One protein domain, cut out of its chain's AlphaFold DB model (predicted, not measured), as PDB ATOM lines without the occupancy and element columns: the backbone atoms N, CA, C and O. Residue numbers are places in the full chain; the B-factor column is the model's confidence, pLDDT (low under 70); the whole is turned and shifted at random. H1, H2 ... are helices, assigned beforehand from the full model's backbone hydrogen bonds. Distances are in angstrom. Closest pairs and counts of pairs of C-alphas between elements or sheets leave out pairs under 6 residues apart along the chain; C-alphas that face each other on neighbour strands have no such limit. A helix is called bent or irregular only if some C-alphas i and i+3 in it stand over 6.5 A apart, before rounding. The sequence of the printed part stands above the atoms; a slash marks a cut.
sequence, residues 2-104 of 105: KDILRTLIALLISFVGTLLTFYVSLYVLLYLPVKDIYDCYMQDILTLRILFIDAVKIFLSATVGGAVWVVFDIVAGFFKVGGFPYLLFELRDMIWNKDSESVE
ATOM      1  N   LYS A   2      82.882  87.096  99.528       60.28
ATOM      2  CA  LYS A   2      83.742  88.292  99.684       60.28
ATOM      3  C   LYS A   2      83.148  89.366 100.609       60.28
ATOM      4  O   LYS A   2      83.897  89.971 101.366       60.28
ATOM      5  N   ASP A   3      81.829  89.543 100.604       62.44
ATOM      6  CA  ASP A   3      81.160  90.565 101.426       62.44
ATOM      7  C   ASP A   3      81.125  90.191 102.911       62.44
ATOM      8  O   ASP A   3      81.405  91.022 103.766       62.44
ATOM      9  N   ILE A   4      80.913  88.907 103.221       72.94
ATOM     10  CA  ILE A   4      80.976  88.377 104.593       72.94
ATOM     11  C   ILE A   4      82.390  88.542 105.163       72.94
ATOM     12  O   ILE A   4      82.547  88.960 106.305       72.94
ATOM     13  N   LEU A   5      83.422  88.274 104.353       74.69
ATOM     14  CA  LEU A   5      84.819  88.434 104.765       74.69
ATOM     15  C   LEU A   5      85.149  89.899 105.095       74.69
ATOM     16  O   LEU A   5      85.815  90.173 106.089       74.69
ATOM     17  N   ARG A   6      84.648  90.847 104.292       70.00
ATOM     18  CA  ARG A   6      84.817  92.290 104.531       70.00
ATOM     19  C   ARG A   6      84.117  92.739 105.810       70.00
ATOM     20  O   ARG A   6      84.718  93.452 106.609       70.00
ATOM     21  N   THR A   7      82.893  92.266 106.041       69.44
ATOM     22  CA  THR A   7      82.145  92.551 107.273       69.44
ATOM     23  C   THR A   7      82.852  91.986 108.506       69.44
ATOM     24  O   THR A   7      82.946  92.679 109.517       69.44
ATOM     25  N   LEU A   8      83.409  90.772 108.415       77.75
ATOM     26  CA  LEU A   8      84.149  90.138 109.508       77.75
ATOM     27  C   LEU A   8      85.428  90.916 109.863       77.75
ATOM     28  O   LEU A   8      85.705  91.152 111.036       77.75
ATOM     29  N   ILE A   9      86.185  91.358 108.852       76.56
ATOM     30  CA  ILE A   9      87.407  92.156 109.036       76.56
ATOM     31  C   ILE A   9      87.079  93.518 109.660       76.56
ATOM     32  O   ILE A   9      87.761  93.944 110.590       76.56
ATOM     33  N   ALA A  10      86.012  94.177 109.202       71.50
ATOM     34  CA  ALA A  10      85.569  95.445 109.778       71.50
ATOM     35  C   ALA A  10      85.136  95.294 111.250       71.50
ATOM     36  O   ALA A  10      85.419  96.166 112.071       71.50
ATOM     37  N   LEU A  11      84.486  94.178 111.596       74.19
ATOM     38  CA  LEU A  11      84.072  93.878 112.967       74.19
ATOM     39  C   LEU A  11      85.284  93.624 113.875       74.19
ATOM     40  O   LEU A  11      85.355  94.191 114.960       74.19
ATOM     41  N   LEU A  12      86.275  92.863 113.402       79.56
ATOM     42  CA  LEU A  12      87.540  92.649 114.115       79.56
ATOM     43  C   LEU A  12      88.289  93.962 114.375       79.56
ATOM     44  O   LEU A  12      88.753  94.187 115.489       79.56
ATOM     45  N   ILE A  13      88.368  94.853 113.385       79.50
ATOM     46  CA  ILE A  13      89.018  96.163 113.536       79.50
ATOM     47  C   ILE A  13      88.288  97.054 114.545       79.50
ATOM     48  O   ILE A  13      88.935  97.691 115.374       79.50
ATOM     49  N   SER A  14      86.954  97.062 114.526       73.50
ATOM     50  CA  SER A  14      86.149  97.821 115.490       73.50
ATOM     51  C   SER A  14      86.293  97.254 116.909       73.50
ATOM     52  O   SER A  14      86.454  98.006 117.874       73.50
ATOM     53  N   PHE A  15      86.335  95.926 117.042       79.75
ATOM     54  CA  PHE A  15      86.558  95.256 118.320       79.75
ATOM     55  C   PHE A  15      87.941  95.581 118.897       79.75
ATOM     56  O   PHE A  15      88.047  95.972 120.058       79.75
ATOM     57  N   VAL A  16      88.991  95.514 118.071       82.00
ATOM     58  CA  VAL A  16      90.356  95.899 118.462       82.00
ATOM     59  C   VAL A  16      90.421  97.379 118.839       82.00
ATOM     60  O   VAL A  16      91.012  97.707 119.863       82.00
ATOM     61  N   GLY A  17      89.774  98.265 118.077       76.69
ATOM     62  CA  GLY A  17      89.711  99.695 118.391       76.69
ATOM     63  C   GLY A  17      89.020  99.984 119.724       76.69
ATOM     64  O   GLY A  17      89.478 100.823 120.498       76.69
ATOM     65  N   THR A  18      87.966  99.234 120.044       79.06
ATOM     66  CA  THR A  18      87.250  99.348 121.322       79.06
ATOM     67  C   THR A  18      88.108  98.841 122.481       79.06
ATOM     68  O   THR A  18      88.246  99.531 123.488       79.06
ATOM     69  N   LEU A  19      88.771  97.691 122.319       82.75
ATOM     70  CA  LEU A  19      89.723  97.158 123.302       82.75
ATOM     71  C   LEU A  19      90.889  98.120 123.555       82.75
ATOM     72  O   LEU A  19      91.262  98.350 124.704       82.75
ATOM     73  N   LEU A  20      91.431  98.715 122.493       80.44
ATOM     74  CA  LEU A  20      92.524  99.676 122.585       80.44
ATOM     75  C   LEU A  20      92.073 100.968 123.268       80.44
ATOM     76  O   LEU A  20      92.795 101.511 124.100       80.44
ATOM     77  N   THR A  21      90.857 101.425 122.970       80.00
ATOM     78  CA  THR A  21      90.249 102.576 123.643       80.00
ATOM     79  C   THR A  21      90.109 102.314 125.135       80.00
ATOM     80  O   THR A  21      90.541 103.135 125.943       80.00
ATOM     81  N   PHE A  22      89.546 101.165 125.518       80.19
ATOM     82  CA  PHE A  22      89.430 100.782 126.922       80.19
ATOM     83  C   PHE A  22      90.801 100.720 127.591       80.19
ATOM     84  O   PHE A  22      90.966 101.270 128.675       80.19
ATOM     85  N   TYR A  23      91.797 100.128 126.929       81.94
ATOM     86  CA  TYR A  23      93.158 100.053 127.450       81.94
ATOM     87  C   TYR A  23      93.768 101.443 127.684       81.94
ATOM     88  O   TYR A  23      94.205 101.741 128.792       81.94
ATOM     89  N   VAL A  24      93.752 102.329 126.686       80.38
ATOM     90  CA  VAL A  24      94.338 103.674 126.812       80.38
ATOM     91  C   VAL A  24      93.590 104.509 127.857       80.38
ATOM     92  O   VAL A  24      94.214 105.172 128.685       80.38
ATOM     93  N   SER A  25      92.261 104.442 127.874       77.31
ATOM     94  CA  SER A  25      91.439 105.266 128.769       77.31
ATOM     95  C   SER A  25      91.534 104.801 130.224       77.31
ATOM     96  O   SER A  25      91.831 105.607 131.106       77.31
ATOM     97  N   LEU A  26      91.327 103.504 130.490       75.56
ATOM     98  CA  LEU A  26      91.344 102.965 131.855       75.56
ATOM     99  C   LEU A  26      92.764 102.798 132.393       75.56
ATOM    100  O   LEU A  26      93.033 103.168 133.533       75.56
ATOM    101  N   TYR A  27      93.677 102.213 131.616       76.62
ATOM    102  CA  TYR A  27      94.994 101.855 132.141       76.62
ATOM    103  C   TYR A  27      95.937 103.061 132.173       76.62
ATOM    104  O   TYR A  27      96.538 103.360 133.205       76.62
ATOM    105  N   VAL A  28      96.048 103.791 131.062       75.31
ATOM    106  CA  VAL A  28      97.058 104.856 130.933       75.31
ATOM    107  C   VAL A  28      96.623 106.148 131.616       75.31
ATOM    108  O   VAL A  28      97.440 106.813 132.247       75.31
ATOM    109  N   LEU A  29      95.345 106.508 131.513       74.06
ATOM    110  CA  LEU A  29      94.861 107.809 131.986       74.06
ATOM    111  C   LEU A  29      94.084 107.742 133.306       74.06
ATOM    112  O   LEU A  29      93.776 108.787 133.870       74.06
ATOM    113  N   LEU A  30      93.797 106.541 133.816       75.88
ATOM    114  CA  LEU A  30      93.084 106.343 135.081       75.88
ATOM    115  C   LEU A  30      93.945 105.593 136.102       75.88
ATOM    116  O   LEU A  30      94.232 106.124 137.167       75.88
ATOM    117  N   TYR A  31      94.421 104.393 135.769       82.06
ATOM    118  CA  TYR A  31      95.196 103.578 136.707       82.06
ATOM    119  C   TYR A  31      96.576 104.173 137.026       82.06
ATOM    120  O   TYR A  31      96.953 104.268 138.190       82.06
ATOM    121  N   LEU A  32      97.316 104.606 136.005       79.81
ATOM    122  CA  LEU A  32      98.641 105.217 136.155       79.81
ATOM    123  C   LEU A  32      98.659 106.460 137.065       79.81
ATOM    124  O   LEU A  32      99.437 106.449 138.015       79.81
ATOM    125  N   PRO A  33      97.813 107.491 136.860       80.62
ATOM    126  CA  PRO A  33      97.780 108.645 137.761       80.62
ATOM    127  C   PRO A  33      97.297 108.287 139.173       80.62
ATOM    128  O   PRO A  33      97.812 108.826 140.144       80.62
ATOM    129  N   VAL A  34      96.366 107.337 139.331       82.62
ATOM    130  CA  VAL A  34      95.950 106.866 140.667       82.62
ATOM    131  C   VAL A  34      97.103 106.179 141.401       82.62
ATOM    132  O   VAL A  34      97.290 106.398 142.599       82.62
ATOM    133  N   LYS A  35      97.903 105.380 140.687       84.88
ATOM    134  CA  LYS A  35      99.115 104.775 141.239       84.88
ATOM    135  C   LYS A  35     100.150 105.840 141.609       84.88
ATOM    136  O   LYS A  35     100.714 105.759 142.691       84.88
ATOM    137  N   ASP A  36     100.359 106.840 140.756       82.81
ATOM    138  CA  ASP A  36     101.301 107.940 141.008       82.81
ATOM    139  C   ASP A  36     100.920 108.722 142.277       82.81
ATOM    140  O   ASP A  36     101.773 109.012 143.116       82.81
ATOM    141  N   ILE A  37      99.619 108.975 142.481       83.56
ATOM    142  CA  ILE A  37      99.092 109.573 143.716       83.56
ATOM    143  C   ILE A  37      99.386 108.676 144.923       83.56
ATOM    144  O   ILE A  37      99.822 109.177 145.960       83.56
ATOM    145  N   TYR A  38      99.156 107.366 144.808       85.69
ATOM    146  CA  TYR A  38      99.406 106.414 145.892       85.69
ATOM    147  C   TYR A  38     100.893 106.336 146.263       85.69
ATOM    148  O   TYR A  38     101.239 106.416 147.441       85.69
ATOM    149  N   ASP A  39     101.775 106.247 145.268       85.88
ATOM    150  CA  ASP A  39     103.224 106.189 145.465       85.88
ATOM    151  C   ASP A  39     103.752 107.514 146.052       85.88
ATOM    152  O   ASP A  39     104.560 107.496 146.983       85.88
ATOM    153  N   CYS A  40     103.244 108.667 145.596       83.25
ATOM    154  CA  CYS A  40     103.585 109.977 146.166       83.25
ATOM    155  C   CYS A  40     103.081 110.152 147.606       83.25
ATOM    156  O   CYS A  40     103.750 110.800 148.411       83.25
ATOM    157  N   TYR A  41     101.916 109.587 147.939       84.31
ATOM    158  CA  TYR A  41     101.385 109.583 149.304       84.31
ATOM    159  C   TYR A  41     102.248 108.725 150.235       84.31
ATOM    160  O   TYR A  41     102.585 109.160 151.329       84.31
ATOM    161  N   MET A  42     102.680 107.546 149.778       87.25
ATOM    162  CA  MET A  42     103.567 106.659 150.544       87.25
ATOM    163  C   MET A  42     104.966 107.248 150.786       87.25
ATOM    164  O   MET A  42     105.660 106.812 151.699       87.25
ATOM    165  N   GLN A  43     105.385 108.223 149.977       89.19
ATOM    166  CA  GLN A  43     106.681 108.899 150.083       89.19
ATOM    167  C   GLN A  43     106.601 110.289 150.751       89.19
ATOM    168  O   GLN A  43     107.597 111.009 150.744       89.19
ATOM    169  N   ASP A  44     105.441 110.693 151.291       81.25
ATOM    170  CA  ASP A  44     105.198 112.013 151.919       81.25
ATOM    171  C   ASP A  44     105.520 113.239 151.026       81.25
ATOM    172  O   ASP A  44     105.631 114.374 151.488       81.25
ATOM    173  N   ILE A  45     105.621 113.042 149.709       86.69
ATOM    174  CA  ILE A  45     105.879 114.091 148.700       86.69
ATOM    175  C   ILE A  45     104.592 114.583 148.024       86.69
ATOM    176  O   ILE A  45     104.631 115.358 147.060       86.69
ATOM    177  N   LEU A  46     103.430 114.155 148.526       77.19
ATOM    178  CA  LEU A  46     102.140 114.479 147.935       77.19
ATOM    179  C   LEU A  46     101.841 115.979 148.056       77.19
ATOM    180  O   LEU A  46     101.456 116.499 149.099       77.19
ATOM    181  N   THR A  47     102.001 116.683 146.939       84.19
ATOM    182  CA  THR A  47     101.766 118.124 146.853       84.19
ATOM    183  C   THR A  47     100.437 118.398 146.152       84.19
ATOM    184  O   THR A  47     100.094 117.728 145.177       84.19
ATOM    185  N   LEU A  48      99.729 119.458 146.558       81.19
ATOM    186  CA  LEU A  48      98.482 119.927 145.923       81.19
ATOM    187  C   LEU A  48      98.627 120.115 144.396       81.19
ATOM    188  O   LEU A  48      97.699 119.872 143.630       81.19
ATOM    189  N   ARG A  49      99.835 120.479 143.941       81.38
ATOM    190  CA  ARG A  49     100.191 120.603 142.522       81.38
ATOM    191  C   ARG A  49     100.140 119.270 141.762       81.38
ATOM    192  O   ARG A  49      99.680 119.258 140.628       81.38
ATOM    193  N   ILE A  50     100.606 118.177 142.370       81.06
ATOM    194  CA  ILE A  50     100.616 116.833 141.762       81.06
ATOM    195  C   ILE A  50      99.178 116.322 141.663       81.06
ATOM    196  O   ILE A  50      98.736 115.931 140.586       81.06
ATOM    197  N   LEU A  51      98.413 116.482 142.747       83.62
ATOM    198  CA  LEU A  51      96.999 116.118 142.798       83.62
ATOM    199  C   LEU A  51      96.181 116.817 141.697       83.62
ATOM    200  O   LEU A  51      95.356 116.190 141.037       83.62
ATOM    201  N   PHE A  52      96.427 118.112 141.469       86.38
ATOM    202  CA  PHE A  52      95.742 118.868 140.419       86.38
ATOM    203  C   PHE A  52      96.101 118.373 139.011       86.38
ATOM    204  O   PHE A  52      95.221 118.235 138.163       86.38
ATOM    205  N   ILE A  53      97.380 118.079 138.758       85.38
ATOM    206  CA  ILE A  53      97.834 117.551 137.464       85.38
ATOM    207  C   ILE A  53      97.178 116.196 137.176       85.38
ATOM    208  O   ILE A  53      96.689 115.979 136.066       85.38
ATOM    209  N   ASP A  54      97.123 115.301 138.160       84.00
ATOM    210  CA  ASP A  54      96.530 113.978 137.973       84.00
ATOM    211  C   ASP A  54      95.007 114.030 137.833       84.00
ATOM    212  O   ASP A  54      94.452 113.326 136.989       84.00
ATOM    213  N   ALA A  55      94.327 114.939 138.538       84.38
ATOM    214  CA  ALA A  55      92.902 115.192 138.324       84.38
ATOM    215  C   ALA A  55      92.605 115.635 136.879       84.38
ATOM    216  O   ALA A  55      91.656 115.152 136.258       84.38
ATOM    217  N   VAL A  56      93.446 116.503 136.303       85.62
ATOM    218  CA  VAL A  56      93.323 116.926 134.899       85.62
ATOM    219  C   VAL A  56      93.596 115.766 133.936       85.62
ATOM    220  O   VAL A  56      92.861 115.610 132.961       85.62
ATOM    221  N   LYS A  57      94.595 114.912 134.204       81.75
ATOM    222  CA  LYS A  57      94.852 113.705 133.391       81.75
ATOM    223  C   LYS A  57      93.658 112.748 133.395       81.75
ATOM    224  O   LYS A  57      93.288 112.249 132.335       81.75
ATOM    225  N   ILE A  58      93.025 112.546 134.552       82.62
ATOM    226  CA  ILE A  58      91.818 111.719 134.679       82.62
ATOM    227  C   ILE A  58      90.659 112.339 133.892       82.62
ATOM    228  O   ILE A  58      89.936 111.628 133.204       82.62
ATOM    229  N   PHE A  59      90.502 113.663 133.911       82.25
ATOM    230  CA  PHE A  59      89.465 114.330 133.118       82.25
ATOM    231  C   PHE A  59      89.714 114.197 131.605       82.25
ATOM    232  O   PHE A  59      88.797 113.958 130.816       82.25
ATOM    233  N   LEU A  60      90.981 114.280 131.193       82.19
ATOM    234  CA  LEU A  60      91.397 114.063 129.809       82.19
ATOM    235  C   LEU A  60      91.283 112.591 129.377       82.19
ATOM    236  O   LEU A  60      91.108 112.354 128.183       82.19
ATOM    237  N   SER A  61      91.290 111.625 130.308       81.25
ATOM    238  CA  SER A  61      91.053 110.191 130.043       81.25
ATOM    239  C   SER A  61      89.833 109.963 129.161       81.25
ATOM    240  O   SER A  61      89.935 109.371 128.086       81.25
ATOM    241  N   ALA A  62      88.685 110.496 129.585       76.12
ATOM    242  CA  ALA A  62      87.421 110.302 128.887       76.12
ATOM    243  C   ALA A  62      87.436 110.940 127.488       76.12
ATOM    244  O   ALA A  62      86.874 110.391 126.540       76.12
ATOM    245  N   THR A  63      88.129 112.072 127.346       82.50
ATOM    246  CA  THR A  63      88.228 112.810 126.079       82.50
ATOM    247  C   THR A  63      89.123 112.079 125.079       82.50
ATOM    248  O   THR A  63      88.752 111.902 123.922       82.50
ATOM    249  N   VAL A  64      90.292 111.611 125.530       81.81
ATOM    250  CA  VAL A  64      91.238 110.848 124.702       81.81
ATOM    251  C   VAL A  64      90.649 109.488 124.339       81.81
ATOM    252  O   VAL A  64      90.768 109.069 123.191       81.81
ATOM    253  N   GLY A  65      89.949 108.837 125.270       79.00
ATOM    254  CA  GLY A  65      89.215 107.606 125.004       79.00
ATOM    255  C   GLY A  65      88.184 107.765 123.896       79.00
ATOM    256  O   GLY A  65      88.232 107.057 122.892       79.00
ATOM    257  N   GLY A  66      87.299 108.756 124.022       75.69
ATOM    258  CA  GLY A  66      86.320 109.061 122.978       75.69
ATOM    259  C   GLY A  66      86.972 109.380 121.629       75.69
ATOM    260  O   GLY A  66      86.540 108.862 120.602       75.69
ATOM    261  N   ALA A  67      88.050 110.172 121.620       79.88
ATOM    262  CA  ALA A  67      88.764 110.530 120.394       79.88
ATOM    263  C   ALA A  67      89.395 109.314 119.696       79.88
ATOM    264  O   ALA A  67      89.251 109.157 118.483       79.88
ATOM    265  N   VAL A  68      90.059 108.430 120.449       80.62
ATOM    266  CA  VAL A  68      90.640 107.189 119.914       80.62
ATOM    267  C   VAL A  68      89.543 106.293 119.344       80.62
ATOM    268  O   VAL A  68      89.698 105.765 118.242       80.62
ATOM    269  N   TRP A  69      88.411 106.177 120.040       77.00
ATOM    270  CA  TRP A  69      87.289 105.366 119.580       77.00
ATOM    271  C   TRP A  69      86.711 105.864 118.254       77.00
ATOM    272  O   TRP A  69      86.553 105.080 117.321       77.00
ATOM    273  N   VAL A  70      86.478 107.175 118.136       77.31
ATOM    274  CA  VAL A  70      85.952 107.803 116.914       77.31
ATOM    275  C   VAL A  70      86.884 107.578 115.722       77.31
ATOM    276  O   VAL A  70      86.415 107.261 114.632       77.31
ATOM    277  N   VAL A  71      88.203 107.683 115.910       78.31
ATOM    278  CA  VAL A  71      89.173 107.435 114.828       78.31
ATOM    279  C   VAL A  71      89.097 105.985 114.346       78.31
ATOM    280  O   VAL A  71      89.067 105.739 113.140       78.31
ATOM    281  N   PHE A  72      89.022 105.022 115.267       73.38
ATOM    282  CA  PHE A  72      88.891 103.611 114.907       73.38
ATOM    283  C   PHE A  72      87.546 103.287 114.249       73.38
ATOM    284  O   PHE A  72      87.518 102.491 113.309       73.38
ATOM    285  N   ASP A  73      86.453 103.914 114.685       72.06
ATOM    286  CA  ASP A  73      85.129 103.731 114.083       72.06
ATOM    287  C   ASP A  73      85.074 104.283 112.647       72.06
ATOM    288  O   ASP A  73      84.593 103.603 111.739       72.06
ATOM    289  N   ILE A  74      85.687 105.449 112.394       74.19
ATOM    290  CA  ILE A  74      85.830 106.014 111.041       74.19
ATOM    291  C   ILE A  74      86.620 105.060 110.138       74.19
ATOM    292  O   ILE A  74      86.191 104.764 109.019       74.19
ATOM    293  N   VAL A  75      87.754 104.534 110.617       73.56
ATOM    294  CA  VAL A  75      88.576 103.576 109.857       73.56
ATOM    295  C   VAL A  75      87.803 102.283 109.583       73.56
ATOM    296  O   VAL A  75      87.840 101.782 108.461       73.56
ATOM    297  N   ALA A  76      87.053 101.763 110.557       66.12
ATOM    298  CA  ALA A  76      86.200 100.589 110.374       66.12
ATOM    299  C   ALA A  76      85.083 100.834 109.341       66.12
ATOM    300  O   ALA A  76      84.748  99.938 108.558       66.12
ATOM    301  N   GLY A  77      84.541 102.057 109.305       63.91
ATOM    302  CA  GLY A  77      83.526 102.502 108.353       63.91
ATOM    303  C   GLY A  77      83.991 102.461 106.896       63.91
ATOM    304  O   GLY A  77      83.213 102.071 106.031       63.91
ATOM    305  N   PHE A  78      85.267 102.751 106.617       66.19
ATOM    306  CA  PHE A  78      85.829 102.662 105.260       66.19
ATOM    307  C   PHE A  78      85.844 101.236 104.686       66.19
ATOM    308  O   PHE A  78      85.811 101.062 103.468       66.19
ATOM    309  N   PHE A  79      85.879 100.209 105.539       62.44
ATOM    310  CA  PHE A  79      85.893  98.810 105.103       62.44
ATOM    311  C   PHE A  79      84.492  98.195 104.959       62.44
ATOM    312  O   PHE A  79      84.351  97.139 104.333       62.44
ATOM    313  N   LYS A  80      83.445  98.848 105.482       56.78
ATOM    314  CA  LYS A  80      82.049  98.432 105.307       56.78
ATOM    315  C   LYS A  80      81.458  99.067 104.047       56.78
ATOM    316  O   LYS A  80      81.327 100.281 103.938       56.78
ATOM    317  N   VAL A  81      81.040  98.230 103.097       47.31
ATOM    318  CA  VAL A  81      80.154  98.647 101.998       47.31
ATOM    319  C   VAL A  81      78.787  98.949 102.621       47.31
ATOM    320  O   VAL A  81      77.995  98.040 102.837       47.31
ATOM    321  N   GLY A  82      78.558 100.206 103.000       47.50
ATOM    322  CA  GLY A  82      77.380 100.640 103.761       47.50
ATOM    323  C   GLY A  82      77.790 101.201 105.118       47.50
ATOM    324  O   GLY A  82      77.683 100.528 106.141       47.50
ATOM    325  N   GLY A  83      78.318 102.426 105.105       45.31
ATOM    326  CA  GLY A  83      78.742 103.148 106.297       45.31
ATOM    327  C   GLY A  83      77.566 103.415 107.228       45.31
ATOM    328  O   GLY A  83      76.768 104.315 106.987       45.31
ATOM    329  N   PHE A  84      77.471 102.644 108.305       45.53
ATOM    330  CA  PHE A  84      76.740 103.066 109.489       45.53
ATOM    331  C   PHE A  84      77.375 102.441 110.742       45.53
ATOM    332  O   PHE A  84      77.683 101.240 110.733       45.53
ATOM    333  N   PRO A  85      77.608 103.228 111.806       55.03
ATOM    334  CA  PRO A  85      78.196 102.748 113.054       55.03
ATOM    335  C   PRO A  85      77.338 101.650 113.694       55.03
ATOM    336  O   PRO A  85      76.126 101.792 113.861       55.03
ATOM    337  N   TYR A  86      77.982 100.537 114.061       55.56
ATOM    338  CA  TYR A  86      77.321  99.312 114.542       55.56
ATOM    339  C   TYR A  86      76.596  99.528 115.880       55.56
ATOM    340  O   TYR A  86      75.525  98.976 116.104       55.56
ATOM    341  N   LEU A  87      77.141 100.407 116.727       51.53
ATOM    342  CA  LEU A  87      76.579 100.733 118.041       51.53
ATOM    343  C   LEU A  87      75.310 101.596 117.944       51.53
ATOM    344  O   LEU A  87      74.393 101.426 118.741       51.53
ATOM    345  N   LEU A  88      75.205 102.463 116.929       54.34
ATOM    346  CA  LEU A  88      73.963 103.188 116.635       54.34
ATOM    347  C   LEU A  88      72.918 102.295 115.959       54.34
ATOM    348  O   LEU A  88      71.731 102.555 116.114       54.34
ATOM    349  N   PHE A  89      73.331 101.253 115.233       57.16
ATOM    350  CA  PHE A  89      72.402 100.284 114.647       57.16
ATOM    351  C   PHE A  89      71.776  99.386 115.724       57.16
ATOM    352  O   PHE A  89      70.558  99.257 115.743       57.16
ATOM    353  N   GLU A  90      72.564  98.857 116.669       58.66
ATOM    354  CA  GLU A  90      72.017  98.102 117.810       58.66
ATOM    355  C   GLU A  90      71.127  98.966 118.709       58.66
ATOM    356  O   GLU A  90      70.048  98.527 119.103       58.66
ATOM    357  N   LEU A  91      71.533 100.209 119.002       58.34
ATOM    358  CA  LEU A  91      70.690 101.137 119.763       58.34
ATOM    359  C   LEU A  91      69.405 101.490 119.007       58.34
ATOM    360  O   LEU A  91      68.342 101.515 119.620       58.34
ATOM    361  N   ARG A  92      69.468 101.720 117.689       62.72
ATOM    362  CA  ARG A  92      68.277 101.982 116.868       62.72
ATOM    363  C   ARG A  92      67.339 100.781 116.848       62.72
ATOM    364  O   ARG A  92      66.145 100.973 117.028       62.72
ATOM    365  N   ASP A  93      67.854  99.573 116.646       61.84
ATOM    366  CA  ASP A  93      67.022  98.368 116.583       61.84
ATOM    367  C   ASP A  93      66.413  98.034 117.954       61.84
ATOM    368  O   ASP A  93      65.251  97.643 118.023       61.84
ATOM    369  N   MET A  94      67.135  98.279 119.054       65.19
ATOM    370  CA  MET A  94      66.571  98.175 120.405       65.19
ATOM    371  C   MET A  94      65.500  99.233 120.691       65.19
ATOM    372  O   MET A  94      64.490  98.903 121.308       65.19
ATOM    373  N   ILE A  95      65.689 100.485 120.263       66.31
ATOM    374  CA  ILE A  95      64.685 101.551 120.427       66.31
ATOM    375  C   ILE A  95      63.441 101.235 119.588       66.31
ATOM    376  O   ILE A  95      62.330 101.258 120.105       66.31
ATOM    377  N   TRP A  96      63.633 100.856 118.324       62.72
ATOM    378  CA  TRP A  96      62.548 100.565 117.388       62.72
ATOM    379  C   TRP A  96      61.717  99.345 117.803       62.72
ATOM    380  O   TRP A  96      60.492  99.386 117.734       62.72
ATOM    381  N   ASN A  97      62.363  98.280 118.293       63.28
ATOM    382  CA  ASN A  97      61.655  97.093 118.779       63.28
ATOM    383  C   ASN A  97      60.814  97.396 120.036       63.28
ATOM    384  O   ASN A  97      59.728  96.851 120.229       63.28
ATOM    385  N   LYS A  98      61.299  98.315 120.877       56.81
ATOM    386  CA  LYS A  98      60.603  98.742 122.093       56.81
ATOM    387  C   LYS A  98      59.388  99.628 121.795       56.81
ATOM    388  O   LYS A  98      58.402  99.554 122.524       56.81
ATOM    389  N   ASP A  99      59.431 100.411 120.716       57.88
ATOM    390  CA  ASP A  99      58.267 101.161 120.231       57.88
ATOM    391  C   ASP A  99      57.183 100.222 119.681       57.88
ATOM    392  O   ASP A  99      56.007 100.406 120.000       57.88
ATOM    393  N   SER A 100      57.545  99.165 118.942       57.19
ATOM    394  CA  SER A 100      56.564  98.214 118.393       57.19
ATOM    395  C   SER A 100      55.789  97.420 119.451       57.19
ATOM    396  O   SER A 100      54.597  97.196 119.266       57.19
ATOM    397  N   GLU A 101      56.399  97.061 120.586       57.91
ATOM    398  CA  GLU A 101      55.681  96.384 121.685       57.91
ATOM    399  C   GLU A 101      54.730  97.315 122.461       57.91
ATOM    400  O   GLU A 101      53.821  96.841 123.145       57.91
ATOM    401  N   SER A 102      54.919  98.635 122.379       57.16
ATOM    402  CA  SER A 102      54.081  99.615 123.088       57.16
ATOM    403  C   SER A 102      52.802 100.001 122.339       57.16
ATOM    404  O   SER A 102      51.881 100.535 122.949       57.16
ATOM    405  N   VAL A 103      52.736  99.716 121.033       58.00
ATOM    406  CA  VAL A 103      51.584 100.021 120.166       58.00
ATOM    407  C   VAL A 103      50.578  98.859 120.120       58.00
ATOM    408  O   VAL A 103      49.431  99.054 119.731       58.00
ATOM    409  N   GLU A 104      50.978  97.655 120.544       53.69
ATOM    410  CA  GLU A 104      50.141  96.442 120.507       53.69
ATOM    411  C   GLU A 104      49.406  96.138 121.836       53.69
ATOM    412  O   GLU A 104      48.789  95.080 121.976       53.69
TER     413      GLU A 104
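What this domain is: This is residues 2 to 104 of the 105 residues of an uncharacterized protein of Lachnospiraceae bacterium A10 (UniProt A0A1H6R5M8). A long helical hairpin, with H1 and H2 side by side and nearly parallel in line but running opposite ways, makes the longest axis. From its open end, where H1 begins and H2 ends, the shorter helix H3 sticks out sideways with residues 88 to 104, and the outline is a flat V with one long double arm and one short single arm. The printed part has 103 residues with three named helices, in the order H1, H2, H3, and no named strand; the class is all helix. The whole is extended, with a radius of gyration of the C-alphas of 20.1 A and spans of 62 by 40 by 16 A.

How they stand to each other: H1, residues 2 to 42, and H2, residues 48 to 79, touch, with 44 pairs of C-alphas within 8 A. Their closest C-alphas are those of Leu 29 and Ser 61, 4.9 A apart. Their lines stand at a shallow tilt of 4 degrees, opposite ways, and their centres are 10.2 A apart; the two form a helical hairpin. H2 has a kink of 28 degrees near residue 61. H3, residues 86 to 103, touches no helix: it is apart from H1 and apart from H2. Of the O i to N i+4 pairs, 34 of 37 in H1, 25 of 28 in H2 and 13 of 14 in H3 are within hydrogen-bond range.

Where its parts are: H1 begins at C-alpha 2, at (83.742, 88.292, 99.684), and is 57.6 A long from first to last C-alpha. It is neither bent nor irregular, but only just: C-alphas 28 and 31 are 6.2 A apart. After a tight link of 5 residues, H2 begins at C-alpha 48, at (98.482, 119.927, 145.923), and is 47.7 A long. It too is neither bent nor irregular, but only just: C-alphas 59 and 62 are 6.2 A apart. A short link of 6 residues follows, and H3, 26.4 A long, ends at C-alpha 103, at (51.584, 100.021, 120.166).

The domain as a whole: The two C-alphas farthest apart are those of Asp 44 and Glu 104, 65.3 A. Residues 88 to 104, of which 88 to 103 belong to H3, stand free; without them the body has 86 residues and spans 61 by 17 by 15 A. The printed part has no cut and no long link. The mean pLDDT of the printed part is 73.2, and 32 residues are under 70: residues 2 to 3, residue 7 and residues 76 to 104. H3 has a mean pLDDT of 59.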